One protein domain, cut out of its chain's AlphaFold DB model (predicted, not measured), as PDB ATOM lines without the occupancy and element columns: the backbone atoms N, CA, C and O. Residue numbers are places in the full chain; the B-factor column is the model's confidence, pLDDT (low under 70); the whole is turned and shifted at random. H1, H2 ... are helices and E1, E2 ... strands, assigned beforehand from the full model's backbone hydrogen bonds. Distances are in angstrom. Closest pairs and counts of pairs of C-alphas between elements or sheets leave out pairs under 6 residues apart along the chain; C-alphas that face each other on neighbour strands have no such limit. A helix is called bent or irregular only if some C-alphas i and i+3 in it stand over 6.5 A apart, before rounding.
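AT A GLANCE: This is residues 6 to 219 of the 500 residues of the protein "Hydrolase" of Rothia sp. HMSC067H10 (UniProt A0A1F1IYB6). Two lobes sit side by side along the longest axis: the larger is a strongly twisted, bent sheet of E1 to E7 with H2, H4 and H6 packed on it, the smaller a twisted four-stranded sheet, E8 to E11, with H7 and H8 over one face and the other face bare. H1 and the first residues of H2 fill the join between the lobes, and residues 143 to 152 cross from one to the other. The printed part has 214 residues, of mixed class, with eight named helices and eleven named strands in the order H1 H2 E1 E2 E3 E4 H3 H4 H5 E5 H6 E6 E7 H7 H8 E8 E9 E10 E11. The larger sheet is branched and antiparallel throughout; the smaller runs E8 E9 E10 E11, all antiparallel. The whole is compact, with a radius of gyration of the C-alphas of 18.0 A and spans of 52 by 43 by 27 A.

HOW THE PARTS SIT: H1, residues 6 to 10, touches the hub H6, residues 110 to 122, closest at the C-alphas of Ile 9 and Ala 117, 4.5 A. H2, residues 13 to 27, touches H7, residues 153 to 166, about perpendicular at 80 degrees, closest at the C-alphas of Glu 18 and Val 159, 5.9 A. E1, residues 32 to 35, E2, 40 to 43, E3, 49 to 60, and E4, 65 to 68, form a meander, each strand the antiparallel neighbour and hairpin partner of the one before; N 33 and O 42 are 2.9 A apart, N 41 and O 51 2.9 A, N 58 and O 67 2.9 A. E3 bends by 74 degrees at residue 56; E2 and E4 lie on one side of it and E7, residues 135 to 142, on the other side, with N 54 and O 140 2.8 A apart. H3, residues 69 to 72, only grazes this sheet. H4, residues 78 to 94, is irregular, with C-alphas 80 and 83 7.4 A apart; it touches H6 about perpendicular at 89 degrees, closest at the C-alphas of Ala 87 and Thr 118, 5.6 A. H5, residues 97 to 100, touches H4, closest at the C-alphas of Arg 88 and Ser 100, 4.7 A. E5, residues 103 to 105, is an edge strand beside E4, with N 66 and O 104 2.8 A apart. E6, residues 126 to 132, forms a hairpin with E7, with N 130 and O 137 2.7 A apart. H8, residues 172 to 183, lies on the same face as H7 of the second meander, E8, 186 to 191, E9, 194 to 199, E10, 202 to 209, and E11, 212 to 219, in two layers, helices on one face of a sheet; N 188 and O 196 are 2.9 A apart, N 197 and O 204 2.8 A, N 205 and O 217 2.8 A. Every O i to N i+4 pair is within hydrogen-bond range in H1, H2 and H8, against 11 of 13 in H4, 7 of 9 in H6 and 9 of 10 in H7; H3 and H5 are too short for such a pair.

IN THESE COORDINATES: H1 begins at C-alpha 6, (10.551, 39.198, -3.865). H2 is 20.8 A long, E3 28.3 A, H4 22.9 A, E7 22.5 A and E10 23.9 A. E11 ends at C-alpha 219, (36.538, 31.506, 8.714).

THE WHOLE: The C-alphas farthest apart are those of Gly 74 and Ala 219, 52.7 A. The printed part has no cut and no long link; the link E7 to H7, 10 residues, is short. Mean pLDDT of the printed part is 94.6, and residues 73 to 74 are under 70.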
ATOM      1  N   GLN A   6       9.640  40.269  -4.273       96.69
ATOM      2  CA  GLN A   6      10.551  39.198  -3.865       96.69
ATOM      3  C   GLN A   6      11.905  39.735  -3.381       96.69
ATOM      4  O   GLN A   6      12.403  39.251  -2.371       96.69
ATOM      5  N   ASP A   7      12.448  40.782  -4.012       97.25
ATOM      6  CA  ASP A   7      13.694  41.414  -3.548       97.25
ATOM      7  C   ASP A   7      13.534  41.979  -2.123       97.25
ATOM      8  O   ASP A   7      14.425  41.843  -1.285       97.25
ATOM      9  N   LEU A   8      12.374  42.578  -1.820       97.88
ATOM     10  CA  LEU A   8      12.060  43.076  -0.476       97.88
ATOM     11  C   LEU A   8      11.874  41.940   0.540       97.88
ATOM     12  O   LEU A   8      12.248  42.106   1.702       97.88
ATOM     13  N   ILE A   9      11.318  40.799   0.120       97.50
ATOM     14  CA  ILE A   9      11.191  39.596   0.951       97.50
ATOM     15  C   ILE A   9      12.580  39.037   1.268       97.50
ATOM     16  O   ILE A   9      12.930  38.951   2.445       97.50
ATOM     17  N   ASP A  10      13.393  38.736   0.253       97.75
ATOM     18  CA  ASP A  10      14.734  38.158   0.413       97.75
ATOM     19  C   ASP A  10      15.631  39.051   1.281       97.75
ATOM     20  O   ASP A  10      16.302  38.564   2.195       97.75
ATOM     21  N   ALA A  11      15.567  40.374   1.088       98.06
ATOM     22  CA  ALA A  11      16.272  41.355   1.912       98.06
ATOM     23  C   ALA A  11      15.858  41.356   3.401       98.06
ATOM     24  O   ALA A  11      16.612  41.859   4.238       98.06
ATOM     25  N   SER A  12      14.695  40.795   3.753       97.31
ATOM     26  CA  SER A  12      14.191  40.708   5.133       97.31
ATOM     27  C   SER A  12      14.413  39.352   5.807       97.31
ATOM     28  O   SER A  12      14.330  39.280   7.034       97.31
ATOM     29  N   ILE A  13      14.648  38.270   5.054       96.69
ATOM     30  CA  ILE A  13      14.453  36.905   5.571       96.69
ATOM     31  C   ILE A  13      15.313  36.620   6.810       96.69
ATOM     32  O   ILE A  13      14.765  36.280   7.856       96.69
ATOM     33  N   PHE A  14      16.634  36.824   6.754       98.38
ATOM     34  CA  PHE A  14      17.496  36.490   7.895       98.38
ATOM     35  C   PHE A  14      17.267  37.401   9.113       98.38
ATOM     36  O   PHE A  14      17.228  36.902  10.238       98.38
ATOM     37  N   ILE A  15      17.059  38.712   8.917       98.00
ATOM     38  CA  ILE A  15      16.764  39.626  10.035       98.00
ATOM     39  C   ILE A  15      15.407  39.298  10.669       98.00
ATOM     40  O   ILE A  15      15.289  39.281  11.891       98.00
ATOM     41  N   SER A  16      14.412  38.934   9.852       97.69
ATOM     42  CA  SER A  16      13.113  38.439  10.302       97.69
ATOM     43  C   SER A  16      13.276  37.164  11.132       97.69
ATOM     44  O   SER A  16      12.765  37.106  12.243       97.69
ATOM     45  N   THR A  17      14.037  36.172  10.659       97.81
ATOM     46  CA  THR A  17      14.293  34.928  11.405       97.81
ATOM     47  C   THR A  17      14.979  35.184  12.754       97.81
ATOM     48  O   THR A  17      14.609  34.548  13.740       97.81
ATOM     49  N   GLU A  18      15.941  36.112  12.837       97.88
ATOM     50  CA  GLU A  18      16.599  36.459  14.108       97.88
ATOM     51  C   GLU A  18      15.646  37.174  15.082       97.88
ATOM     52  O   GLU A  18      15.595  36.825  16.261       97.88
ATOM     53  N   TYR A  19      14.839  38.121  14.592       98.00
ATOM     54  CA  TYR A  19      13.853  38.829  15.415       98.00
ATOM     55  C   TYR A  19      12.682  37.940  15.859       98.00
ATOM     56  O   TYR A  19      12.260  38.052  17.007       98.00
ATOM     57  N   GLN A  20      12.190  37.019  15.019       96.94
ATOM     58  CA  GLN A  20      11.167  36.050  15.441       96.94
ATOM     59  C   GLN A  20      11.730  35.053  16.466       96.94
ATOM     60  O   GLN A  20      11.017  34.677  17.392       96.94
ATOM     61  N   ALA A  21      13.014  34.675  16.378       95.25
ATOM     62  CA  ALA A  21      13.663  33.878  17.424       95.25
ATOM     63  C   ALA A  21      13.690  34.628  18.767       95.25
ATOM     64  O   ALA A  21      13.289  34.074  19.790       95.25
ATOM     65  N   ARG A  22      14.086  35.909  18.757       95.88
ATOM     66  CA  ARG A  22      14.069  36.770  19.949       95.88
ATOM     67  C   ARG A  22      12.656  36.970  20.504       95.88
ATOM     68  O   ARG A  22      12.471  36.942  21.717       95.88
ATOM     69  N   LEU A  23      11.658  37.142  19.639       95.94
ATOM     70  CA  LEU A  23      10.257  37.243  20.042       95.94
ATOM     71  C   LEU A  23       9.789  35.958  20.739       95.94
ATOM     72  O   LEU A  23       9.243  36.034  21.836       95.94
ATOM     73  N   ALA A  24      10.055  34.791  20.146       93.50
ATOM     74  CA  ALA A  24       9.695  33.492  20.713       93.50
ATOM     75  C   ALA A  24      10.365  33.236  22.079       93.50
ATOM     76  O   ALA A  24       9.723  32.693  22.978       93.50
ATOM     77  N   GLU A  25      11.617  33.674  22.266       92.94
ATOM     78  CA  GLU A  25      12.312  33.643  23.566       92.94
ATOM     79  C   GLU A  25      11.622  34.516  24.636       92.94
ATOM     80  O   GLU A  25      11.634  34.149  25.809       92.94
ATOM     81  N   LEU A  26      11.013  35.647  24.249       92.88
ATOM     82  CA  LEU A  26      10.328  36.577  25.161       92.88
ATOM     83  C   LEU A  26       8.906  36.133  25.530       92.88
ATOM     84  O   LEU A  26       8.533  36.177  26.700       92.88
ATOM     85  N   ILE A  27       8.092  35.744  24.542       92.31
ATOM     86  CA  ILE A  27       6.655  35.475  24.754       92.31
ATOM     87  C   ILE A  27       6.358  34.001  25.042       92.31
ATOM     88  O   ILE A  27       5.335  33.682  25.653       92.31
ATOM     89  N   GLY A  28       7.234  33.091  24.601       88.25
ATOM     90  CA  GLY A  28       7.047  31.646  24.699       88.25
ATOM     91  C   GLY A  28       5.720  31.192  24.093       88.25
ATOM     92  O   GLY A  28       5.577  31.077  22.881       88.25
ATOM     93  N   SER A  29       4.743  30.916  24.958       84.75
ATOM     94  CA  SER A  29       3.375  30.571  24.550       84.75
ATOM     95  C   SER A  29       2.311  31.229  25.435       84.75
ATOM     96  O   SER A  29       1.304  30.612  25.777       84.75
ATOM     97  N   ALA A  30       2.593  32.459  25.869       89.00
ATOM     98  CA  ALA A  30       1.693  33.270  26.676       89.00
ATOM     99  C   ALA A  30       0.510  33.813  25.861       89.00
ATOM    100  O   ALA A  30       0.681  34.244  24.721       89.00
ATOM    101  N   ASP A  31      -0.665  33.880  26.488       90.88
ATOM    102  CA  ASP A  31      -1.807  34.618  25.946       90.88
ATOM    103  C   ASP A  31      -1.514  36.120  25.896       90.88
ATOM    104  O   ASP A  31      -0.732  36.646  26.692       90.88
ATOM    105  N   TYR A  32      -2.198  36.839  25.011       94.00
ATOM    106  CA  TYR A  32      -2.008  38.274  24.824       94.00
ATOM    107  C   TYR A  32      -3.288  39.084  25.076       94.00
ATOM    108  O   TYR A  32      -4.394  38.555  25.208       94.00
ATOM    109  N   ASP A  33      -3.124  40.397  25.180       94.19
ATOM    110  CA  ASP A  33      -4.187  41.393  25.074       94.19
ATOM    111  C   ASP A  33      -3.722  42.508  24.128       94.19
ATOM    112  O   ASP A  33      -2.529  42.828  24.099       94.19
ATOM    113  N   VAL A  34      -4.630  43.061  23.318       94.56
ATOM    114  CA  VAL A  34      -4.292  44.064  22.301       94.56
ATOM    115  C   VAL A  34      -5.251  45.251  22.340       94.56
ATOM    116  O   VAL A  34      -6.463  45.124  22.147       94.56
ATOM    117  N   ASN A  35      -4.674  46.431  22.545       94.56
ATOM    118  CA  ASN A  35      -5.358  47.712  22.551       94.56
ATOM    119  C   ASN A  35      -4.705  48.630  21.510       94.56
ATOM    120  O   ASN A  35      -3.671  49.254  21.756       94.56
ATOM    121  N   PHE A  36      -5.324  48.732  20.333       93.06
ATOM    122  CA  PHE A  36      -4.844  49.626  19.278       93.06
ATOM    123  C   PHE A  36      -5.059  51.111  19.607       93.06
ATOM    124  O   PHE A  36      -4.356  51.943  19.049       93.06
ATOM    125  N   ALA A  37      -5.982  51.470  20.507       92.12
ATOM    126  CA  ALA A  37      -6.173  52.869  20.903       92.12
ATOM    127  C   ALA A  37      -5.012  53.393  21.772       92.12
ATOM    128  O   ALA A  37      -4.686  54.575  21.705       92.12
ATOM    129  N   GLU A  38      -4.368  52.511  22.542       93.56
ATOM    130  CA  GLU A  38      -3.171  52.803  23.353       93.56
ATOM    131  C   GLU A  38      -1.862  52.337  22.686       93.56
ATOM    132  O   GLU A  38      -0.797  52.467  23.283       93.56
ATOM    133  N   GLN A  39      -1.935  51.779  21.470       95.69
ATOM    134  CA  GLN A  39      -0.827  51.114  20.774       95.69
ATOM    135  C   GLN A  39      -0.058  50.132  21.685       95.69
ATOM    136  O   GLN A  39       1.161  50.202  21.833       95.69
ATOM    137  N   SER A  40      -0.782  49.180  22.281       97.06
ATOM    138  CA  SER A  40      -0.205  48.152  23.151       97.06
ATOM    139  C   SER A  40      -0.639  46.745  22.744       97.06
ATOM    140  O   SER A  40      -1.828  46.474  22.571       97.06
ATOM    141  N   LEU A  41       0.333  45.842  22.629       97.00
ATOM    142  CA  LEU A  41       0.164  44.393  22.575       97.00
ATOM    143  C   LEU A  41       0.939  43.803  23.757       97.00
ATOM    144  O   LEU A  41       2.166  43.866  23.776       97.00
ATOM    145  N   THR A  42       0.236  43.263  24.751       96.75
ATOM    146  CA  THR A  42       0.837  42.788  26.006       96.75
ATOM    147  C   THR A  42       0.656  41.288  26.167       96.75
ATOM    148  O   THR A  42      -0.472  40.799  26.185       96.75
ATOM    149  N   PHE A  43       1.760  40.562  26.335       94.69
ATOM    150  CA  PHE A  43       1.778  39.122  26.576       94.69
ATOM    151  C   PHE A  43       1.829  38.815  28.074       94.69
ATOM    152  O   PHE A  43       2.646  39.356  28.820       94.69
ATOM    153  N   LYS A  44       0.960  37.902  28.509       92.00
ATOM    154  CA  LYS A  44       0.754  37.466  29.898       92.00
ATOM    155  C   LYS A  44       1.744  36.354  30.277       92.00
ATOM    156  O   LYS A  44       1.356  35.301  30.779       92.00
ATOM    157  N   ALA A  45       3.023  36.567  29.972       82.81
ATOM    158  CA  ALA A  45       4.108  35.676  30.375       82.81
ATOM    159  C   ALA A  45       4.371  35.780  31.894       82.81
ATOM    160  O   ALA A  45       3.739  36.576  32.590       82.81
ATOM    161  N   ALA A  46       5.299  34.968  32.414       81.06
ATOM    162  CA  ALA A  46       5.681  35.008  33.832       81.06
ATOM    163  C   ALA A  46       6.165  36.409  34.258       81.06
ATOM    164  O   ALA A  46       5.755  36.904  35.306       81.06
ATOM    165  N   ASP A  47       6.950  37.049  33.389       86.25
ATOM    166  CA  ASP A  47       7.234  38.480  33.399       86.25
ATOM    167  C   ASP A  47       6.479  39.111  32.209       86.25
ATOM    168  O   ASP A  47       6.830  38.834  31.060       86.25
ATOM    169  N   PRO A  48       5.404  39.895  32.432       90.50
ATOM    170  CA  PRO A  48       4.618  40.465  31.340       90.50
ATOM    171  C   PRO A  48       5.437  41.408  30.456       90.50
ATOM    172  O   PRO A  48       6.099  42.319  30.954       90.50
ATOM    173  N   VAL A  49       5.342  41.221  29.139       94.75
ATOM    174  CA  VAL A  49       6.075  42.007  28.137       94.75
ATOM    175  C   VAL A  49       5.105  42.686  27.174       94.75
ATOM    176  O   VAL A  49       4.155  42.068  26.689       94.75
ATOM    177  N   SER A  50       5.345  43.970  26.905       96.19
ATOM    178  CA  SER A  50       4.524  44.793  26.017       96.19
ATOM    179  C   SER A  50       5.313  45.256  24.793       96.19
ATOM    180  O   SER A  50       6.490  45.619  24.882       96.19
ATOM    181  N   PHE A  51       4.624  45.287  23.658       98.00
ATOM    182  CA  PHE A  51       5.118  45.756  22.370       98.00
ATOM    183  C   PHE A  51       4.169  46.814  21.799       98.00
ATOM    184  O   PHE A  51       2.975  46.816  22.103       98.00
ATOM    185  N   GLN A  52       4.690  47.684  20.941       98.06
ATOM    186  CA  GLN A  52       3.905  48.595  20.113       98.06
ATOM    187  C   GLN A  52       3.493  47.862  18.827       98.06
ATOM    188  O   GLN A  52       4.375  47.516  18.037       98.06
ATOM    189  N   PRO A  53       2.195  47.589  18.588       98.00
ATOM    190  CA  PRO A  53       1.740  47.005  17.340       98.00
ATOM    191  C   PRO A  53       1.586  48.071  16.250       98.00
ATOM    192  O   PRO A  53       1.067  49.167  16.474       98.00
ATOM    193  N   TYR A  54       1.984  47.693  15.042       98.19
ATOM    194  CA  TYR A  54       1.788  48.433  13.808       98.19
ATOM    195  C   TYR A  54       0.978  47.553  12.851       98.19
ATOM    196  O   TYR A  54       1.500  46.592  12.280       98.19
ATOM    197  N   LEU A  55      -0.315  47.841  12.717       97.50
ATOM    198  CA  LEU A  55      -1.253  47.029  11.948       97.50
ATOM    199  C   LEU A  55      -1.004  47.217  10.448       97.50
ATOM    200  O   LEU A  55      -1.218  48.307   9.915       97.50
ATOM    201  N   LEU A  56      -0.619  46.144   9.757       97.75
ATOM    202  CA  LEU A  56      -0.424  46.158   8.307       97.75
ATOM    203  C   LEU A  56      -1.748  46.003   7.563       97.75
ATOM    204  O   LEU A  56      -2.056  46.787   6.673       97.75
ATOM    205  N   GLY A  57      -2.556  45.019   7.944       96.12
ATOM    206  CA  GLY A  57      -3.788  44.694   7.234       96.12
ATOM    207  C   GLY A  57      -4.461  43.437   7.763       96.12
ATOM    208  O   GLY A  57      -4.068  42.890   8.798       96.12
ATOM    209  N   THR A  58      -5.498  43.001   7.058       95.25
ATOM    210  CA  THR A  58      -6.286  41.813   7.386       95.25
ATOM    211  C   THR A  58      -6.363  40.845   6.216       95.25
ATOM    212  O   THR A  58      -6.605  41.225   5.074       95.25
ATOM    213  N   GLU A  59      -6.202  39.568   6.537       93.69
ATOM    214  CA  GLU A  59      -6.424  38.424   5.661       93.69
ATOM    215  C   GLU A  59      -7.746  37.760   6.057       93.69
ATOM    216  O   GLU A  59      -7.974  37.477   7.237       93.69
ATOM    217  N   SER A  60      -8.645  37.533   5.095       90.00
ATOM    218  CA  SER A  60      -9.911  36.840   5.350       90.00
ATOM    219  C   SER A  60     -10.241  35.846   4.246       90.00
ATOM    220  O   SER A  60     -10.612  36.232   3.135       90.00
ATOM    221  N   GLU A  61     -10.191  34.556   4.581       84.75
ATOM    222  CA  GLU A  61     -10.578  33.457   3.687       84.75
ATOM    223  C   GLU A  61     -12.011  33.628   3.163       84.75
ATOM    224  O   GLU A  61     -12.268  33.451   1.974       84.75
ATOM    225  N   ASN A  62     -12.928  34.079   4.027       87.56
ATOM    226  CA  ASN A  62     -14.330  34.335   3.686       87.56
ATOM    227  C   ASN A  62     -14.524  35.432   2.626       87.56
ATOM    228  O   ASN A  62     -15.528  35.418   1.914       87.56
ATOM    229  N   ARG A  63     -13.603  36.402   2.530       87.38
ATOM    230  CA  ARG A  63     -13.608  37.407   1.452       87.38
ATOM    231  C   ARG A  63     -12.759  36.992   0.254       87.38
ATOM    232  O   ARG A  63     -13.001  37.481  -0.845       87.38
ATOM    233  N   GLY A  64     -11.765  36.131   0.466       93.31
ATOM    234  CA  GLY A  64     -10.745  35.824  -0.531       93.31
ATOM    235  C   GLY A  64      -9.816  37.006  -0.824       93.31
ATOM    236  O   GLY A  64      -9.203  37.025  -1.889       93.31
ATOM    237  N   THR A  65      -9.714  37.993   0.078       95.25
ATOM    238  CA  THR A  65      -8.870  39.186  -0.100       95.25
ATOM    239  C   THR A  65      -8.026  39.532   1.132       95.25
ATOM    240  O   THR A  65      -8.399  39.262   2.278       95.25
ATOM    241  N   TRP A  66      -6.861  40.123   0.861       96.50
ATOM    242  CA  TRP A  66      -6.071  40.917   1.797       96.50
ATOM    243  C   TRP A  66      -6.471  42.385   1.653       96.50
ATOM    244  O   TRP A  66      -6.559  42.885   0.530       96.50
ATOM    245  N   ILE A  67      -6.667  43.082   2.773       95.69
ATOM    246  CA  ILE A  67      -6.978  44.516   2.809       95.69
ATOM    247  C   ILE A  67      -5.970  45.213   3.722       95.69
ATOM    248  O   ILE A  67      -5.836  44.857   4.894       95.69
ATOM    249  N   TRP A  68      -5.287  46.234   3.206       97.19
ATOM    250  CA  TRP A  68      -4.343  47.026   3.994       97.19
ATOM    251  C   TRP A  68      -5.045  47.967   4.981       97.19
ATOM    252  O   TRP A  68      -6.128  48.492   4.721       97.19
ATOM    253  N   SER A  69      -4.413  48.235   6.124       95.38
ATOM    254  CA  SER A  69      -4.998  49.032   7.209       95.38
ATOM    255  C   SER A  69      -5.244  50.499   6.833       95.38
ATOM    256  O   SER A  69      -6.172  51.115   7.363       95.38
ATOM    257  N   TRP A  70      -4.500  51.047   5.864       92.19
ATOM    258  CA  TRP A  70      -4.727  52.403   5.353       92.19
ATOM    259  C   TRP A  70      -6.046  52.563   4.591       92.19
ATOM    260  O   TRP A  70      -6.506  53.689   4.435       92.19
ATOM    261  N   GLN A  71      -6.699  51.487   4.135       89.19
ATOM    262  CA  GLN A  71      -7.985  51.610   3.431       89.19
ATOM    263  C   GLN A  71      -9.109  52.183   4.304       89.19
ATOM    264  O   GLN A  71     -10.159  52.576   3.798       89.19
ATOM    265  N   GLN A  72      -8.908  52.238   5.624       70.75
ATOM    266  CA  GLN A  72      -9.878  52.749   6.590       70.75
ATOM    267  C   GLN A  72      -9.227  53.808   7.493       70.75
ATOM    268  O   GLN A  72      -9.279  53.722   8.723       70.75
ATOM    269  N   LEU A  73      -8.610  54.818   6.858       61.62
ATOM    270  CA  LEU A  73      -8.048  55.998   7.528       61.62
ATOM    271  C   LEU A  73      -9.026  56.571   8.568       61.62
ATOM    272  O   LEU A  73     -10.213  56.762   8.299       61.62
ATOM    273  N   GLY A  74      -8.508  56.855   9.764       67.31
ATOM    274  CA  GLY A  74      -9.275  57.402  10.885       67.31
ATOM    275  C   GLY A  74      -9.990  56.375  11.774       67.31
ATOM    276  O   GLY A  74     -10.589  56.780  12.768       67.31
ATOM    277  N   TYR A  75      -9.931  55.070  11.473       80.38
ATOM    278  CA  TYR A  75     -10.445  54.030  12.381       80.38
ATOM    279  C   TYR A  75      -9.439  53.634  13.475       80.38
ATOM    280  O   TYR A  75      -9.822  53.394  14.620       80.38
ATOM    281  N   PHE A  76      -8.151  53.594  13.129       89.38
ATOM    282  CA  PHE A  76      -7.035  53.347  14.046       89.38
ATOM    283  C   PHE A  76      -6.199  54.629  14.223       89.38
ATOM    284  O   PHE A  76      -6.194  55.468  13.318       89.38
ATOM    285  N   PRO A  77      -5.466  54.800  15.343       93.12
ATOM    286  CA  PRO A  77      -4.510  55.896  15.490       93.12
ATOM    287  C   PRO A  77      -3.438  55.872  14.394       93.12
ATOM    288  O   PRO A  77      -2.994  54.799  13.984       93.12
ATOM    289  N   ASN A  78      -2.967  57.045  13.963       93.44
ATOM    290  CA  ASN A  78      -1.981  57.147  12.877       93.44
ATOM    291  C   ASN A  78      -0.687  56.379  13.186       93.44
ATOM    292  O   ASN A  78      -0.164  55.705  12.304       93.44
ATOM    293  N   ALA A  79      -0.239  56.378  14.446       95.06
ATOM    294  CA  ALA A  79       0.907  55.593  14.896       95.06
ATOM    295  C   ALA A  79       0.756  54.085  14.607       95.06
ATOM    296  O   ALA A  79       1.713  53.451  14.163       95.06
ATOM    297  N   VAL A  80      -0.451  53.522  14.760       96.88
ATOM    298  CA  VAL A  80      -0.748  52.099  14.496       96.88
ATOM    299  C   VAL A  80      -0.688  51.766  13.005       96.88
ATOM    300  O   VAL A  80      -0.243  50.680  12.652       96.88
ATOM    301  N   VAL A  81      -1.116  52.671  12.121       96.50
ATOM    302  CA  VAL A  81      -1.117  52.439  10.659       96.50
ATOM    303  C   VAL A  81       0.125  52.987   9.947       96.50
ATOM    304  O   VAL A  81       0.313  52.729   8.761       96.50
ATOM    305  N   SER A  82       1.004  53.697  10.661       97.44
ATOM    306  CA  SER A  82       2.196  54.366  10.119       97.44
ATOM    307  C   SER A  82       3.118  53.436   9.320       97.44
ATOM    308  O   SER A  82       3.585  53.812   8.250       97.44
ATOM    309  N   ALA A  83       3.328  52.197   9.780       98.38
ATOM    310  CA  ALA A  83       4.142  51.208   9.070       98.38
ATOM    311  C   ALA A  83       3.503  50.751   7.746       98.38
ATOM    312  O   ALA A  83       4.214  50.516   6.775       98.38
ATOM    313  N   ALA A  84       2.171  50.652   7.692       98.19
ATOM    314  CA  ALA A  84       1.453  50.323   6.464       98.19
ATOM    315  C   ALA A  84       1.517  51.496   5.471       98.19
ATOM    316  O   ALA A  84       1.801  51.295   4.297       98.19
ATOM    317  N   LEU A  85       1.336  52.730   5.950       97.75
ATOM    318  CA  LEU A  85       1.493  53.934   5.129       97.75
ATOM    319  C   LEU A  85       2.927  54.077   4.581       97.75
ATOM    320  O   LEU A  85       3.097  54.329   3.396       97.75
ATOM    321  N   GLN A  86       3.957  53.812   5.392       98.50
ATOM    322  CA  GLN A  86       5.352  53.779   4.929       98.50
ATOM    323  C   GLN A  86       5.586  52.663   3.894       98.50
ATOM    324  O   GLN A  86       6.303  52.871   2.915       98.50
ATOM    325  N   ALA A  87       4.957  51.492   4.065       98.31
ATOM    326  CA  ALA A  87       4.992  50.419   3.070       98.31
ATOM    327  C   ALA A  87       4.390  50.865   1.733       98.31
ATOM    328  O   ALA A  87       4.970  50.599   0.680       98.31
ATOM    329  N   ARG A  88       3.269  51.592   1.786       98.12
ATOM    330  CA  ARG A  88       2.606  52.169   0.619       98.12
ATOM    331  C   ARG A  88       3.464  53.208  -0.085       98.12
ATOM    332  O   ARG A  88       3.668  53.081  -1.290       98.12
ATOM    333  N   ASP A  89       4.012  54.177   0.641       97.69
ATOM    334  CA  ASP A  89       4.889  55.206   0.072       97.69
ATOM    335  C   ASP A  89       6.133  54.581  -0.582       97.69
ATOM    336  O   ASP A  89       6.552  54.989  -1.669       97.69
ATOM    337  N   ALA A  90       6.695  53.531   0.030       97.19
ATOM    338  CA  ALA A  90       7.774  52.744  -0.557       97.19
ATOM    339  C   ALA A  90       7.327  51.960  -1.806       97.19
ATOM    340  O   ALA A  90       8.059  51.929  -2.796       97.19
ATOM    341  N   GLY A  91       6.129  51.370  -1.790       97.25
ATOM    342  CA  GLY A  91       5.530  50.664  -2.923       97.25
ATOM    343  C   GLY A  91       5.273  51.571  -4.124       97.25
ATOM    344  O   GLY A  91       5.672  51.240  -5.240       97.25
ATOM    345  N   GLU A  92       4.693  52.752  -3.897       96.94
ATOM    346  CA  GLU A  92       4.486  53.782  -4.921       96.94
ATOM    347  C   GLU A  92       5.830  54.295  -5.476       96.94
ATOM    348  O   GLU A  92       5.993  54.426  -6.692       96.94
ATOM    349  N   ARG A  93       6.828  54.520  -4.606       95.94
ATOM    350  CA  ARG A  93       8.183  54.969  -4.976       95.94
ATOM    351  C   ARG A  93       8.956  53.944  -5.814       95.94
ATOM    352  O   ARG A  93       9.576  54.326  -6.806       95.94
ATOM    353  N   ASP A  94       8.932  52.670  -5.425       95.44
ATOM    354  CA  ASP A  94       9.716  51.602  -6.064       95.44
ATOM    355  C   ASP A  94       8.931  50.828  -7.142       95.44
ATOM    356  O   ASP A  94       9.509  49.993  -7.839       95.44
ATOM    357  N   SER A  95       7.646  51.157  -7.336       96.06
ATOM    358  CA  SER A  95       6.695  50.478  -8.237       96.06
ATOM    359  C   SER A  95       6.369  49.023  -7.849       96.06
ATOM    360  O   SER A  95       6.097  48.194  -8.719       96.06
ATOM    361  N   VAL A  96       6.348  48.722  -6.545       97.44
ATOM    362  CA  VAL A  96       5.879  47.438  -5.990       97.44
ATOM    363  C   VAL A  96       4.372  47.522  -5.753       97.44
ATOM    364  O   VAL A  96       3.917  47.973  -4.700       97.44
ATOM    365  N   LEU A  97       3.592  47.095  -6.748       96.88
ATOM    366  CA  LEU A  97       2.131  47.213  -6.732       96.88
ATOM    367  C   LEU A  97       1.493  46.490  -5.544       96.88
ATOM    368  O   LEU A  97       0.484  46.951  -5.026       96.88
ATOM    369  N   GLU A  98       2.067  45.388  -5.073       97.38
ATOM    370  CA  GLU A  98       1.545  44.626  -3.937       97.38
ATOM    371  C   GLU A  98       1.649  45.385  -2.602       97.38
ATOM    372  O   GLU A  98       0.910  45.084  -1.667       97.38
ATOM    373  N   LEU A  99       2.522  46.396  -2.520       97.88
ATOM    374  CA  LEU A  99       2.614  47.308  -1.379       97.88
ATOM    375  C   LEU A  99       1.801  48.596  -1.568       97.88
ATOM    376  O   LEU A  99       1.611  49.312  -0.599       97.88
ATOM    377  N   SER A 100       1.302  48.905  -2.770       96.88
ATOM    378  CA  SER A 100       0.498  50.112  -3.037       96.88
ATOM    379  C   SER A 100      -0.949  49.830  -3.462       96.88
ATOM    380  O   SER A 100      -1.714  50.763  -3.696       96.88
ATOM    381  N   THR A 101      -1.332  48.560  -3.613       96.81
ATOM    382  CA  THR A 101      -2.686  48.146  -4.004       96.81
ATOM    383  C   THR A 101      -3.531  47.900  -2.764       96.81
ATOM    384  O   THR A 101      -3.235  47.017  -1.966       96.81
ATOM    385  N   ASP A 102      -4.607  48.670  -2.650       95.19
ATOM    386  CA  ASP A 102      -5.527  48.732  -1.511       95.19
ATOM    387  C   ASP A 102      -6.105  47.386  -1.038       95.19
ATOM    388  O   ASP A 102      -6.138  47.099   0.162       95.19
ATOM    389  N   GLU A 103      -6.562  46.566  -1.986       95.94
ATOM    390  CA  GLU A 103      -7.148  45.245  -1.755       95.94
ATOM    391  C   GLU A 103      -6.601  44.263  -2.798       95.94
ATOM    392  O   GLU A 103      -6.603  44.545  -3.998       95.94
ATOM    393  N   ILE A 104      -6.108  43.111  -2.340       97.00
ATOM    394  CA  ILE A 104      -5.385  42.135  -3.167       97.00
ATOM    395  C   ILE A 104      -6.067  40.766  -3.026       97.00
ATOM    396  O   ILE A 104      -6.297  40.331  -1.896       97.00
ATOM    397  N   PRO A 105      -6.386  40.050  -4.123       96.88
ATOM    398  CA  PRO A 105      -6.885  38.678  -4.047       96.88
ATOM    399  C   PRO A 105      -5.908  37.771  -3.294       96.88
ATOM    400  O   PRO A 105      -4.709  37.790  -3.578       96.88
ATOM    401  N   LEU A 106      -6.404  36.964  -2.353       94.50
ATOM    402  CA  LEU A 106      -5.551  36.059  -1.587       94.50
ATOM    403  C   LEU A 106      -4.908  35.010  -2.492       94.50
ATOM    404  O   LEU A 106      -5.543  34.397  -3.351       94.50
ATOM    405  N   SER A 107      -3.633  34.770  -2.217       94.69
ATOM    406  CA  SER A 107      -2.896  33.590  -2.640       94.69
ATOM    407  C   SER A 107      -2.294  32.937  -1.404       94.69
ATOM    408  O   SER A 107      -2.147  33.584  -0.366       94.69
ATOM    409  N   GLU A 108      -1.829  31.701  -1.548       90.31
ATOM    410  CA  GLU A 108      -1.017  31.040  -0.527       90.31
ATOM    411  C   GLU A 108       0.130  31.957  -0.052       90.31
ATOM    412  O   GLU A 108       0.804  32.617  -0.857       90.31
ATOM    413  N   GLY A 109       0.273  32.070   1.273       92.00
ATOM    414  CA  GLY A 109       1.300  32.867   1.943       92.00
ATOM    415  C   GLY A 109       1.291  34.378   1.668       92.00
ATOM    416  O   GLY A 109       2.280  35.029   2.008       92.00
ATOM    417  N   LEU A 110       0.251  34.959   1.047       96.12
ATOM    418  CA  LEU A 110       0.263  36.376   0.648       96.12
ATOM    419  C   LEU A 110       0.521  37.310   1.835       96.12
ATOM    420  O   LEU A 110       1.472  38.087   1.782       96.12
ATOM    421  N   ALA A 111      -0.263  37.217   2.912       96.06
ATOM    422  CA  ALA A 111      -0.120  38.121   4.052       96.06
ATOM    423  C   ALA A 111       1.277  38.059   4.695       96.06
ATOM    424  O   ALA A 111       1.857  39.093   5.037       96.06
ATOM    425  N   ARG A 112       1.879  36.864   4.764       95.31
ATOM    426  CA  ARG A 112       3.256  36.679   5.237       95.31
ATOM    427  C   ARG A 112       4.285  37.311   4.295       95.31
ATOM    428  O   ARG A 112       5.199  37.983   4.765       95.31
ATOM    429  N   ARG A 113       4.123  37.155   2.975       97.19
ATOM    430  CA  ARG A 113       4.986  37.785   1.955       97.19
ATOM    431  C   ARG A 113       4.930  39.316   2.021       97.19
ATOM    432  O   ARG A 113       5.980  39.955   2.038       97.19
ATOM    433  N   LEU A 114       3.736  39.898   2.147       98.38
ATOM    434  CA  LEU A 114       3.556  41.344   2.347       98.38
ATOM    435  C   LEU A 114       4.176  41.813   3.670       98.38
ATOM    436  O   LEU A 114       4.858  42.837   3.709       98.38
ATOM    437  N   THR A 115       4.010  41.032   4.741       98.38
ATOM    438  CA  THR A 115       4.612  41.313   6.052       98.38
ATOM    439  C   THR A 115       6.139  41.345   5.967       98.38
ATOM    440  O   THR A 115       6.738  42.329   6.394       98.38
ATOM    441  N   LEU A 116       6.773  40.329   5.368       97.81
ATOM    442  CA  LEU A 116       8.227  40.262   5.160       97.81
ATOM    443  C   LEU A 116       8.749  41.443   4.328       97.81
ATOM    444  O   LEU A 116       9.651  42.149   4.775       97.81
ATOM    445  N   ALA A 117       8.128  41.733   3.179       98.19
ATOM    446  CA  ALA A 117       8.485  42.896   2.364       98.19
ATOM    447  C   ALA A 117       8.379  44.219   3.148       98.19
ATOM    448  O   ALA A 117       9.249  45.086   3.033       98.19
ATOM    449  N   THR A 118       7.361  44.349   4.005       98.69
ATOM    450  CA  THR A 118       7.172  45.540   4.844       98.69
ATOM    451  C   THR A 118       8.290  45.707   5.879       98.69
ATOM    452  O   THR A 118       8.697  46.837   6.156       98.69
ATOM    453  N   LYS A 119       8.870  44.616   6.408       98.50
ATOM    454  CA  LYS A 119      10.024  44.689   7.328       98.50
ATOM    455  C   LYS A 119      11.224  45.404   6.690       98.50
ATOM    456  O   LYS A 119      11.878  46.211   7.349       98.50
ATOM    457  N   THR A 120      11.487  45.162   5.401       97.88
ATOM    458  CA  THR A 120      12.599  45.793   4.659       97.88
ATOM    459  C   THR A 120      12.443  47.308   4.529       97.88
ATOM    460  O   THR A 120      13.434  48.026   4.642       97.88
ATOM    461  N   VAL A 121      11.218  47.802   4.322       97.69
ATOM    462  CA  VAL A 121      10.949  49.233   4.073       97.69
ATOM    463  C   VAL A 121      10.574  50.035   5.324       97.69
ATOM    464  O   VAL A 121      10.509  51.252   5.248       97.69
ATOM    465  N   THR A 122      10.358  49.384   6.473       98.19
ATOM    466  CA  THR A 122       9.998  50.055   7.744       98.19
ATOM    467  C   THR A 122      11.057  49.927   8.842       98.19
ATOM    468  O   THR A 122      11.042  50.686   9.813       98.19
ATOM    469  N   GLY A 123      11.967  48.955   8.735       96.88
ATOM    470  CA  GLY A 123      12.951  48.654   9.780       96.88
ATOM    471  C   GLY A 123      12.362  47.963  11.019       96.88
ATOM    472  O   GLY A 123      13.069  47.769  12.005       96.88
ATOM    473  N   LEU A 124      11.079  47.592  10.976       98.12
ATOM    474  CA  LEU A 124      10.379  46.860  12.026       98.12
ATOM    475  C   LEU A 124      10.503  45.357  11.754       98.12
ATOM    476  O   LEU A 124       9.856  44.823  10.855       98.12
ATOM    477  N   TYR A 125      11.371  44.667  12.495       97.75
ATOM    478  CA  TYR A 125      11.811  43.316  12.120       97.75
ATOM    479  C   TYR A 125      11.089  42.158  12.820       97.75
ATOM    480  O   TYR A 125      11.232  41.020  12.371       97.75
ATOM    481  N   ALA A 126      10.269  42.405  13.843       98.06
ATOM    482  CA  ALA A 126       9.382  41.400  14.435       98.06
ATOM    483  C   ALA A 126       7.946  41.551  13.908       98.06
ATOM    484  O   ALA A 126       7.518  42.647  13.544       98.06
ATOM    485  N   HIS A 127       7.197  40.450  13.845       98.19
ATOM    486  CA  HIS A 127       5.773  40.475  13.500       98.19
ATOM    487  C   HIS A 127       4.982  39.488  14.359       98.19
ATOM    488  O   HIS A 127       5.537  38.498  14.831       98.19
ATOM    489  N   TYR A 128       3.686  39.739  14.537       96.88
ATOM    490  CA  TYR A 128       2.786  38.818  15.226       96.88
ATOM    491  C   TYR A 128       1.396  38.832  14.567       96.88
ATOM    492  O   TYR A 128       0.789  39.907  14.454       96.88
ATOM    493  N   PRO A 129       0.881  37.682  14.091       95.12
ATOM    494  CA  PRO A 129      -0.501  37.566  13.645       95.12
ATOM    495  C   PRO A 129      -1.475  37.675  14.825       95.12
ATOM    496  O   PRO A 129      -1.193  37.236  15.933       95.12
ATOM    497  N   LEU A 130      -2.652  38.242  14.584       93.25
ATOM    498  CA  LEU A 130      -3.709  38.468  15.567       93.25
ATOM    499  C   LEU A 130      -5.014  37.847  15.028       93.25
ATOM    500  O   LEU A 130      -5.778  38.529  14.333       93.25
ATOM    501  N   PRO A 131      -5.261  36.545  15.269       89.94
ATOM    502  CA  PRO A 131      -6.477  35.865  14.831       89.94
ATOM    503  C   PRO A 131      -7.720  36.374  15.574       89.94
ATOM    504  O   PRO A 131      -7.734  36.512  16.800       89.94
ATOM    505  N   SER A 132      -8.790  36.623  14.818       83.56
ATOM    506  CA  SER A 132     -10.092  37.068  15.315       83.56
ATOM    507  C   SER A 132     -11.199  36.433  14.464       83.56
ATOM    508  O   SER A 132     -11.504  36.882  13.357       83.56
ATOM    509  N   GLY A 133     -11.756  35.319  14.947       83.75
ATOM    510  CA  GLY A 133     -12.717  34.516  14.186       83.75
ATOM    511  C   GLY A 133     -12.170  34.095  12.814       83.75
ATOM    512  O   GLY A 133     -11.130  33.455  12.722       83.75
ATOM    513  N   SER A 134     -12.870  34.478  11.741       84.38
ATOM    514  CA  SER A 134     -12.500  34.174  10.340       84.38
ATOM    515  C   SER A 134     -11.625  35.241   9.657       84.38
ATOM    516  O   SER A 134     -11.562  35.322   8.424       84.38
ATOM    517  N   VAL A 135     -10.996  36.108  10.452       89.44
ATOM    518  CA  VAL A 135     -10.085  37.153   9.982       89.44
ATOM    519  C   VAL A 135      -8.788  37.079  10.778       89.44
ATOM    520  O   VAL A 135      -8.798  36.960  12.002       89.44
ATOM    521  N   ARG A 136      -7.656  37.197  10.090       93.56
ATOM    522  CA  ARG A 136      -6.335  37.302  10.706       93.56
ATOM    523  C   ARG A 136      -5.787  38.698  10.440       93.56
ATOM    524  O   ARG A 136      -5.506  39.055   9.298       93.56
ATOM    525  N   ALA A 137      -5.665  39.508  11.488       94.62
ATOM    526  CA  ALA A 137      -4.962  40.783  11.401       94.62
ATOM    527  C   ALA A 137      -3.451  40.528  11.488       94.62
ATOM    528  O   ALA A 137      -3.007  39.743  12.317       94.62
ATOM    529  N   TRP A 138      -2.655  41.181  10.651       97.50
ATOM    530  CA  TRP A 138      -1.199  41.029  10.639       97.50
ATOM    531  C   TRP A 138      -0.550  42.335  11.096       97.50
ATOM    532  O   TRP A 138      -0.844  43.398  10.547       97.50
ATOM    533  N   SER A 139       0.313  42.266  12.113       97.56
ATOM    534  CA  SER A 139       1.003  43.438  12.667       97.56
ATOM    535  C   SER A 139       2.512  43.231  12.710       97.56
ATOM    536  O   SER A 139       2.982  42.163  13.105       97.56
ATOM    537  N   LEU A 140       3.273  44.273  12.374       98.75
ATOM    538  CA  LEU A 140       4.655  44.389  12.847       98.75
ATOM    539  C   LEU A 140       4.632  44.852  14.303       98.75
ATOM    540  O   LEU A 140       3.673  45.495  14.731       98.75
ATOM    541  N   ILE A 141       5.658  44.507  15.073       98.31
ATOM    542  CA  ILE A 141       5.734  44.872  16.491       98.31
ATOM    543  C   ILE A 141       7.124  45.397  16.845       98.31
ATOM    544  O   ILE A 141       8.122  44.929  16.296       98.31
ATOM    545  N   ASP A 142       7.182  46.355  17.771       97.94
ATOM    546  CA  ASP A 142       8.439  46.910  18.287       97.94
ATOM    547  C   ASP A 142       8.446  47.011  19.816       97.94
ATOM    548  O   ASP A 142       7.404  47.161  20.455       97.94
ATOM    549  N   SER A 143       9.631  46.914  20.409       96.38
ATOM    550  CA  SER A 143       9.892  47.128  21.833       96.38
ATOM    551  C   SER A 143      11.405  47.155  22.065       96.38
ATOM    552  O   SER A 143      12.116  46.372  21.428       96.38
ATOM    553  N   PRO A 144      11.924  47.945  23.025       95.38
ATOM    554  CA  PRO A 144      13.321  47.854  23.449       95.38
ATOM    555  C   PRO A 144      13.779  46.424  23.784       95.38
ATOM    556  O   PRO A 144      14.932  46.089  23.525       95.38
ATOM    557  N   GLU A 145      12.877  45.559  24.264       94.94
ATOM    558  CA  GLU A 145      13.154  44.145  24.572       94.94
ATOM    559  C   GLU A 145      13.546  43.294  23.346       94.94
ATOM    560  O   GLU A 145      14.225  42.271  23.485       94.94
ATOM    561  N   LEU A 146      13.164  43.722  22.135       96.00
ATOM    562  CA  LEU A 146      13.558  43.100  20.862       96.00
ATOM    563  C   LEU A 146      14.952  43.533  20.388       96.00
ATOM    564  O   LEU A 146      15.412  43.069  19.345       96.00
ATOM    565  N   THR A 147      15.639  44.416  21.120       93.69
ATOM    566  CA  THR A 147      17.010  44.813  20.781       93.69
ATOM    567  C   THR A 147      17.924  43.594  20.834       93.69
ATOM    568  O   THR A 147      18.074  42.952  21.871       93.69
ATOM    569  N   LEU A 148      18.542  43.279  19.697       95.44
ATOM    570  CA  LEU A 148      19.483  42.175  19.574       95.44
ATOM    571  C   LEU A 148      20.878  42.590  20.051       95.44
ATOM    572  O   LEU A 148      21.361  43.671  19.710       95.44
ATOM    573  N   ASP A 149      21.561  41.676  20.738       95.00
ATOM    574  CA  ASP A 149      22.986  41.797  21.051       95.00
ATOM    575  C   ASP A 149      23.855  41.921  19.780       95.00
ATOM    576  O   ASP A 149      23.414  41.681  18.647       95.00
ATOM    577  N   ALA A 150      25.134  42.262  19.961       95.00
ATOM    578  CA  ALA A 150      26.113  42.276  18.875       95.00
ATOM    579  C   ALA A 150      26.134  40.922  18.121       95.00
ATOM    580  O   ALA A 150      26.124  39.865  18.761       95.00
ATOM    581  N   PRO A 151      26.169  40.920  16.774       96.12
ATOM    582  CA  PRO A 151      26.055  39.692  15.994       96.12
ATOM    583  C   PRO A 151      27.250  38.770  16.257       96.12
ATOM    584  O   PRO A 151      28.402  39.171  16.094       96.12
ATOM    585  N   THR A 152      26.969  37.518  16.627       95.81
ATOM    586  CA  THR A 152      27.985  36.475  16.843       95.81
ATOM    587  C   THR A 152      28.059  35.527  15.652       95.81
ATOM    588  O   THR A 152      27.047  35.244  15.008       95.81
ATOM    589  N   TYR A 153      29.233  34.955  15.376       95.69
ATOM    590  CA  TYR A 153      29.403  34.023  14.257       95.69
ATOM    591  C   TYR A 153      28.544  32.758  14.410       95.69
ATOM    592  O   TYR A 153      28.121  32.175  13.412       95.69
ATOM    593  N   LYS A 154      28.242  32.347  15.649       95.00
ATOM    594  CA  LYS A 154      27.297  31.253  15.922       95.00
ATOM    595  C   LYS A 154      25.842  31.672  15.722       95.00
ATOM    596  O   LYS A 154      25.089  30.914  15.120       95.00
ATOM    597  N   GLY A 155      25.451  32.857  16.201       95.81
ATOM    598  CA  GLY A 155      24.094  33.386  16.041       95.81
ATOM    599  C   GLY A 155      23.727  33.551  14.569       95.81
ATOM    600  O   GLY A 155      22.778  32.926  14.105       95.81
ATOM    601  N   VAL A 156      24.561  34.276  13.816       97.81
ATOM    602  CA  VAL A 156      24.429  34.474  12.360       97.81
ATOM    603  C   VAL A 156      24.383  33.129  11.623       97.81
ATOM    604  O   VAL A 156      23.520  32.915  10.775       97.81
ATOM    605  N   GLY A 157      25.260  32.181  11.976       97.25
ATOM    606  CA  GLY A 157      25.281  30.851  11.361       97.25
ATOM    607  C   GLY A 157      24.010  30.037  11.623       97.25
ATOM    608  O   GLY A 157      23.498  29.407  10.698       97.25
ATOM    609  N   ARG A 158      23.478  30.088  12.853       96.06
ATOM    610  CA  ARG A 158      22.204  29.457  13.242       96.06
ATOM    611  C   ARG A 158      21.022  30.079  12.497       96.06
ATOM    612  O   ARG A 158      20.186  29.339  11.991       96.06
ATOM    613  N   VAL A 159      20.967  31.409  12.399       97.38
ATOM    614  CA  VAL A 159      19.907  32.148  11.689       97.38
ATOM    615  C   VAL A 159      19.882  31.781  10.205       97.38
ATOM    616  O   VAL A 159      18.834  31.388   9.699       97.38
ATOM    617  N   ILE A 160      21.036  31.823   9.528       97.62
ATOM    618  CA  ILE A 160      21.137  31.460   8.107       97.62
ATOM    619  C   ILE A 160      20.739  29.994   7.902       97.62
ATOM    620  O   ILE A 160      19.895  29.704   7.058       97.62
ATOM    621  N   ALA A 161      21.293  29.069   8.694       95.19
ATOM    622  CA  ALA A 161      20.954  27.650   8.594       95.19
ATOM    623  C   ALA A 161      19.461  27.381   8.845       95.19
ATOM    624  O   ALA A 161      18.897  26.506   8.196       95.19
ATOM    625  N   LYS A 162      18.821  28.136   9.749       93.38
ATOM    626  CA  LYS A 162      17.397  27.980  10.046       93.38
ATOM    627  C   LYS A 162      16.503  28.515   8.931       93.38
ATOM    628  O   LYS A 162      15.597  27.807   8.509       93.38
ATOM    629  N   ALA A 163      16.772  29.721   8.435       94.31
ATOM    630  CA  ALA A 163      16.003  30.313   7.343       94.31
ATOM    631  C   ALA A 163      16.071  29.453   6.068       94.31
ATOM    632  O   ALA A 163      15.053  29.215   5.432       94.31
ATOM    633  N   LEU A 164      17.237  28.873   5.757       93.94
ATOM    634  CA  LEU A 164      17.402  27.926   4.641       93.94
ATOM    635  C   LEU A 164      16.573  26.630   4.772       93.94
ATOM    636  O   LEU A 164      16.474  25.885   3.801       93.94
ATOM    637  N   GLN A 165      16.015  26.331   5.951       90.25
ATOM    638  CA  GLN A 165      15.122  25.187   6.180       90.25
ATOM    639  C   GLN A 165      13.632  25.558   6.116       90.25
ATOM    640  O   GLN A 165      12.816  24.658   5.920       90.25
ATOM    641  N   SER A 166      13.259  26.827   6.339       81.00
ATOM    642  CA  SER A 166      11.854  27.261   6.455       81.00
ATOM    643  C   SER A 166      11.392  28.269   5.402       81.00
ATOM    644  O   SER A 166      10.190  28.481   5.279       81.00
ATOM    645  N   GLU A 167      12.306  28.885   4.651       85.50
ATOM    646  CA  GLU A 167      12.018  30.009   3.755       85.50
ATOM    647  C   GLU A 167      12.444  29.724   2.307       85.50
ATOM    648  O   GLU A 167      13.523  29.180   2.061       85.50
ATOM    649  N   ASP A 168      11.636  30.161   1.337       87.25
ATOM    650  CA  ASP A 168      11.970  30.088  -0.092       87.25
ATOM    651  C   ASP A 168      12.710  31.357  -0.553       87.25
ATOM    652  O   ASP A 168      12.133  32.285  -1.127       87.25
ATOM    653  N   ILE A 169      14.008  31.409  -0.241       94.12
ATOM    654  CA  ILE A 169      14.902  32.512  -0.624       94.12
ATOM    655  C   ILE A 169      15.194  32.429  -2.127       94.12
ATOM    656  O   ILE A 169      15.707  31.412  -2.604       94.12
ATOM    657  N   HIS A 170      14.915  33.498  -2.875       95.06
ATOM    658  CA  HIS A 170      15.165  33.524  -4.319       95.06
ATOM    659  C   HIS A 170      16.577  34.050  -4.647       95.06
ATOM    660  O   HIS A 170      17.310  33.396  -5.393       95.06
ATOM    661  N   ASP A 171      16.999  35.165  -4.042       96.50
ATOM    662  CA  ASP A 171      18.351  35.735  -4.130       96.50
ATOM    663  C   ASP A 171      19.074  35.651  -2.766       96.50
ATOM    664  O   ASP A 171      18.937  36.498  -1.875       96.50
ATOM    665  N   HIS A 172      19.878  34.595  -2.583       97.06
ATOM    666  CA  HIS A 172      20.649  34.411  -1.351       97.06
ATOM    667  C   HIS A 172      21.758  35.473  -1.167       97.06
ATOM    668  O   HIS A 172      21.941  35.924  -0.032       97.06
ATOM    669  N   PRO A 173      22.521  35.897  -2.201       96.88
ATOM    670  CA  PRO A 173      23.423  37.043  -2.100       96.88
ATOM    671  C   PRO A 173      22.743  38.323  -1.596       96.88
ATOM    672  O   PRO A 173      23.306  38.995  -0.726       96.88
ATOM    673  N   LEU A 174      21.546  38.661  -2.082       97.06
ATOM    674  CA  LEU A 174      20.770  39.810  -1.609       97.06
ATOM    675  C   LEU A 174      20.393  39.653  -0.135       97.06
ATOM    676  O   LEU A 174      20.632  40.579   0.646       97.06
ATOM    677  N   ALA A 175      19.892  38.481   0.262       98.12
ATOM    678  CA  ALA A 175      19.547  38.188   1.653       98.12
ATOM    679  C   ALA A 175      20.764  38.335   2.590       98.12
ATOM    680  O   ALA A 175      20.684  38.998   3.625       98.12
ATOM    681  N   VAL A 176      21.927  37.788   2.208       98.31
ATOM    682  CA  VAL A 176      23.169  37.869   3.003       98.31
ATOM    683  C   VAL A 176      23.670  39.309   3.134       98.31
ATOM    684  O   VAL A 176      23.997  39.742   4.239       98.31
ATOM    685  N   ASN A 177      23.728  40.062   2.031       97.94
ATOM    686  CA  ASN A 177      24.211  41.448   2.053       97.94
ATOM    687  C   ASN A 177      23.245  42.383   2.807       97.94
ATOM    688  O   ASN A 177      23.688  43.280   3.523       97.94
ATOM    689  N   SER A 178      21.934  42.152   2.695       98.44
ATOM    690  CA  SER A 178      20.917  42.910   3.437       98.44
ATOM    691  C   SER A 178      21.028  42.657   4.938       98.44
ATOM    692  O   SER A 178      21.109  43.611   5.709       98.44
ATOM    693  N   TYR A 179      21.163  41.393   5.344       98.56
ATOM    694  CA  TYR A 179      21.347  41.013   6.745       98.56
ATOM    695  C   TYR A 179      22.632  41.596   7.350       98.56
ATOM    696  O   TYR A 179      22.611  42.124   8.463       98.56
ATOM    697  N   ALA A 180      23.732  41.591   6.588       98.31
ATOM    698  CA  ALA A 180      24.992  42.221   6.978       98.31
ATOM    699  C   ALA A 180      24.835  43.726   7.243       98.31
ATOM    700  O   ALA A 180      25.269  44.217   8.287       98.31
ATOM    701  N   ARG A 181      24.138  44.442   6.347       98.00
ATOM    702  CA  ARG A 181      23.811  45.868   6.505       98.00
ATOM    703  C   ARG A 181      22.884  46.132   7.696       98.00
ATOM    704  O   ARG A 181      23.078  47.112   8.401       98.00
ATOM    705  N   GLN A 182      21.885  45.280   7.926       97.75
ATOM    706  CA  GLN A 182      20.894  45.441   8.999       97.75
ATOM    707  C   GLN A 182      21.466  45.139  10.395       97.75
ATOM    708  O   GLN A 182      20.997  45.705  11.381       97.75
ATOM    709  N   ARG A 183      22.477  44.262  10.495       97.25
ATOM    710  CA  ARG A 183      23.132  43.889  11.766       97.25
ATOM    711  C   ARG A 183      24.490  44.540  12.005       97.25
ATOM    712  O   ARG A 183      24.987  44.456  13.125       97.25
ATOM    713  N   GLY A 184      25.087  45.161  10.990       97.31
ATOM    714  CA  GLY A 184      26.380  45.834  11.099       97.31
ATOM    715  C   GLY A 184      27.571  44.879  11.188       97.31
ATOM    716  O   GLY A 184      28.482  45.103  11.982       97.31
ATOM    717  N   PHE A 185      27.569  43.806  10.392       97.88
ATOM    718  CA  PHE A 185      28.726  42.917  10.234       97.88
ATOM    719  C   PHE A 185      29.286  42.977   8.807       97.88
ATOM    720  O   PHE A 185      28.598  43.363   7.866       97.88
ATOM    721  N   HIS A 186      30.560  42.628   8.635       98.31
ATOM    722  CA  HIS A 186      31.268  42.820   7.367       98.31
ATOM    723  C   HIS A 186      31.089  41.640   6.403       98.31
ATOM    724  O   HIS A 186      31.229  40.491   6.816       98.31
ATOM    725  N   THR A 187      30.891  41.925   5.112       97.88
ATOM    726  CA  THR A 187      30.889  40.950   4.004       97.88
ATOM    727  C   THR A 187      32.066  41.178   3.057       97.88
ATOM    728  O   THR A 187      32.151  42.231   2.426       97.88
ATOM    729  N   ALA A 188      32.916  40.167   2.874       96.81
ATOM    730  CA  ALA A 188      33.957  40.140   1.845       96.81
ATOM    731  C   ALA A 188      33.635  39.089   0.778       96.81
ATOM    732  O   ALA A 188      33.627  37.894   1.068       96.81
ATOM    733  N   TRP A 189      33.383  39.516  -0.458       95.12
ATOM    734  CA  TRP A 189      33.178  38.618  -1.596       95.12
ATOM    735  C   TRP A 189      34.500  38.420  -2.347       95.12
ATOM    736  O   TRP A 189      35.055  39.382  -2.874       95.12
ATOM    737  N   ASP A 190      34.993  37.181  -2.403       85.19
ATOM    738  CA  ASP A 190      36.187  36.803  -3.186       85.19
ATOM    739  C   ASP A 190      35.806  36.590  -4.662       85.19
ATOM    740  O   ASP A 190      36.381  37.159  -5.590       85.19
ATOM    741  N   THR A 191      34.734  35.826  -4.867       80.81
ATOM    742  CA  THR A 191      34.070  35.598  -6.155       80.81
ATOM    743  C   THR A 191      32.560  35.503  -5.924       80.81
ATOM    744  O   THR A 191      32.107  35.502  -4.783       80.81
ATOM    745  N   GLU A 192      31.762  35.345  -6.981       78.50
ATOM    746  CA  GLU A 192      30.319  35.060  -6.848       78.50
ATOM    747  C   GLU A 192      30.027  33.744  -6.098       78.50
ATOM    748  O   GLU A 192      28.925  33.555  -5.598       78.50
ATOM    749  N   ALA A 193      31.013  32.847  -5.981       89.25
ATOM    750  CA  ALA A 193      30.864  31.546  -5.338       89.25
ATOM    751  C   ALA A 193      31.200  31.543  -3.833       89.25
ATOM    752  O   ALA A 193      31.063  30.503  -3.185       89.25
ATOM    753  N   THR A 194      31.719  32.633  -3.247       95.75
ATOM    754  CA  THR A 194      32.166  32.631  -1.838       95.75
ATOM    755  C   THR A 194      32.164  34.021  -1.200       95.75
ATOM    756  O   THR A 194      32.778  34.952  -1.723       95.75
ATOM    757  N   VAL A 195      31.573  34.114  -0.003       97.62
ATOM    758  CA  VAL A 195      31.637  35.294   0.878       97.62
ATOM    759  C   VAL A 195      32.209  34.920   2.247       97.62
ATOM    760  O   VAL A 195      31.921  33.842   2.774       97.62
ATOM    761  N   VAL A 196      32.990  35.816   2.851       98.12
ATOM    762  CA  VAL A 196      33.380  35.761   4.264       98.12
ATOM    763  C   VAL A 196      32.605  36.818   5.046       98.12
ATOM    764  O   VAL A 196      32.655  38.007   4.732       98.12
ATOM    765  N   LEU A 197      31.888  36.375   6.077       98.38
ATOM    766  CA  LEU A 197      31.176  37.219   7.032       98.38
ATOM    767  C   LEU A 197      32.060  37.400   8.267       98.38
ATOM    768  O   LEU A 197      32.413  36.403   8.895       98.38
ATOM    769  N   THR A 198      32.427  38.630   8.626       98.38
ATOM    770  CA  THR A 198      33.212  38.915   9.841       98.38
ATOM    771  C   THR A 198      32.361  39.635  10.883       98.38
ATOM    772  O   THR A 198      31.790  40.688  10.609       98.38
ATOM    773  N   MET A 199      32.320  39.052  12.081       97.19
ATOM    774  CA  MET A 199      31.549  39.446  13.261       97.19
ATOM    775  C   MET A 199      32.510  39.760  14.425       97.19
ATOM    776  O   MET A 199      33.719  39.541  14.325       97.19
ATOM    777  N   THR A 200      32.001  40.266  15.552       92.69
ATOM    778  CA  THR A 200      32.842  40.715  16.682       92.69
ATOM    779  C   THR A 200      33.581  39.583  17.409       92.69
ATOM    780  O   THR A 200      34.622  39.830  18.017       92.69
ATOM    781  N   ASP A 201      33.088  38.342  17.330       95.31
ATOM    782  CA  ASP A 201      33.631  37.156  18.011       95.31
ATOM    783  C   ASP A 201      34.264  36.111  17.060       95.31
ATOM    784  O   ASP A 201      34.790  35.081  17.500       95.31
ATOM    785  N   GLY A 202      34.223  36.344  15.746       96.31
ATOM    786  CA  GLY A 202      34.690  35.383  14.752       96.31
ATOM    787  C   GLY A 202      34.220  35.686  13.333       96.31
ATOM    788  O   GLY A 202      33.764  36.781  13.024       96.31
ATOM    789  N   ALA A 203      34.345  34.699  12.451       97.88
ATOM    790  CA  ALA A 203      33.917  34.818  11.065       97.88
ATOM    791  C   ALA A 203      33.332  33.503  10.539       97.88
ATOM    792  O   ALA A 203      33.700  32.413  10.994       97.88
ATOM    793  N   LEU A 204      32.453  33.619   9.549       98.06
ATOM    794  CA  LEU A 204      31.927  32.519   8.745       98.06
ATOM    795  C   LEU A 204      32.386  32.669   7.298       98.06
ATOM    796  O   LEU A 204      32.600  33.779   6.828       98.06
ATOM    797  N   ARG A 205      32.467  31.559   6.573       97.88
ATOM    798  CA  ARG A 205      32.481  31.546   5.112       97.88
ATOM    799  C   ARG A 205      31.222  30.841   4.633       97.88
ATOM    800  O   ARG A 205      30.907  29.765   5.140       97.88
ATOM    801  N   LEU A 206      30.541  31.434   3.658       98.00
ATOM    802  CA  LEU A 206      29.468  30.781   2.912       98.00
ATOM    803  C   LEU A 206      29.975  30.469   1.505       98.00
ATOM    804  O   LEU A 206      30.633  31.310   0.886       98.00
ATOM    805  N   TRP A 207      29.640  29.286   1.000       96.88
ATOM    806  CA  TRP A 207      29.784  28.955  -0.418       96.88
ATOM    807  C   TRP A 207      28.439  29.054  -1.118       96.88
ATOM    808  O   TRP A 207      27.401  28.785  -0.510       96.88
ATOM    809  N   PHE A 208      28.480  29.395  -2.402       96.81
ATOM    810  CA  PHE A 208      27.311  29.459  -3.265       96.81
ATOM    811  C   PHE A 208      27.478  28.509  -4.448       96.81
ATOM    812  O   PHE A 208      28.555  28.427  -5.039       96.81
ATOM    813  N   ASP A 209      26.401  27.808  -4.788       94.94
ATOM    814  CA  ASP A 209      26.249  27.031  -6.015       94.94
ATOM    815  C   ASP A 209      24.967  27.498  -6.712       94.94
ATOM    816  O   ASP A 209      23.940  27.670  -6.058       94.94
ATOM    817  N   GLU A 210      25.047  27.818  -8.004       93.06
ATOM    818  CA  GLU A 210      23.961  28.447  -8.787       93.06
ATOM    819  C   GLU A 210      23.256  29.637  -8.077       93.06
ATOM    820  O   GLU A 210      22.053  29.846  -8.207       93.06
ATOM    821  N   GLY A 211      24.010  30.430  -7.301       91.69
ATOM    822  CA  GLY A 211      23.486  31.573  -6.534       91.69
ATOM    823  C   GLY A 211      22.803  31.215  -5.205       91.69
ATOM    824  O   GLY A 211      22.387  32.112  -4.479       91.69
ATOM    825  N   ARG A 212      22.730  29.931  -4.835       95.44
ATOM    826  CA  ARG A 212      22.153  29.439  -3.573       95.44
ATOM    827  C   ARG A 212      23.244  29.030  -2.590       95.44
ATOM    828  O   ARG A 212      24.277  28.506  -2.996       95.44
ATOM    829  N   ILE A 213      23.029  29.237  -1.289       96.56
ATOM    830  CA  ILE A 213      24.009  28.841  -0.257       96.56
ATOM    831  C   ILE A 213      24.134  27.311  -0.223       96.56
ATOM    832  O   ILE A 213      23.169  26.614   0.085       96.56
ATOM    833  N   SER A 214      25.334  26.796  -0.500       95.69
ATOM    834  CA  SER A 214      25.640  25.359  -0.575       95.69
ATOM    835  C   SER A 214      26.433  24.830   0.626       95.69
ATOM    836  O   SER A 214      26.540  23.618   0.821       95.69
ATOM    837  N   GLY A 215      26.958  25.716   1.478       94.81
ATOM    838  CA  GLY A 215      27.564  25.332   2.751       94.81
ATOM    839  C   GLY A 215      28.060  26.512   3.583       94.81
ATOM    840  O   GLY A 215      28.216  27.626   3.083       94.81
ATOM    841  N   ILE A 216      28.313  26.239   4.866       96.44
ATOM    842  CA  ILE A 216      28.717  27.213   5.886       96.44
ATOM    843  C   ILE A 216      29.901  26.629   6.670       96.44
ATOM    844  O   ILE A 216      29.791  25.535   7.222       96.44
ATOM    845  N   GLU A 217      31.022  27.347   6.761       95.69
ATOM    846  CA  GLU A 217      32.158  26.978   7.621       95.69
ATOM    847  C   GLU A 217      32.654  28.149   8.479       95.69
ATOM    848  O   GLU A 217      32.302  29.306   8.256       95.69
ATOM    849  N   ARG A 218      33.506  27.863   9.472       96.56
ATOM    850  CA  ARG A 218      34.184  28.903  10.256       96.56
ATOM    851  C   ARG A 218      35.372  29.463   9.472       96.56
ATOM    852  O   ARG A 218      36.239  28.706   9.041       96.56
ATOM    853  N   ALA A 219      35.453  30.785   9.374       96.12
ATOM    854  CA  ALA A 219      36.538  31.506   8.714       96.12
ATOM    855  C   ALA A 219      37.461  32.219   9.720       96.12
ATOM    856  O   ALA A 219      37.274  32.152  10.939       96.12
TER     857      ALA A 219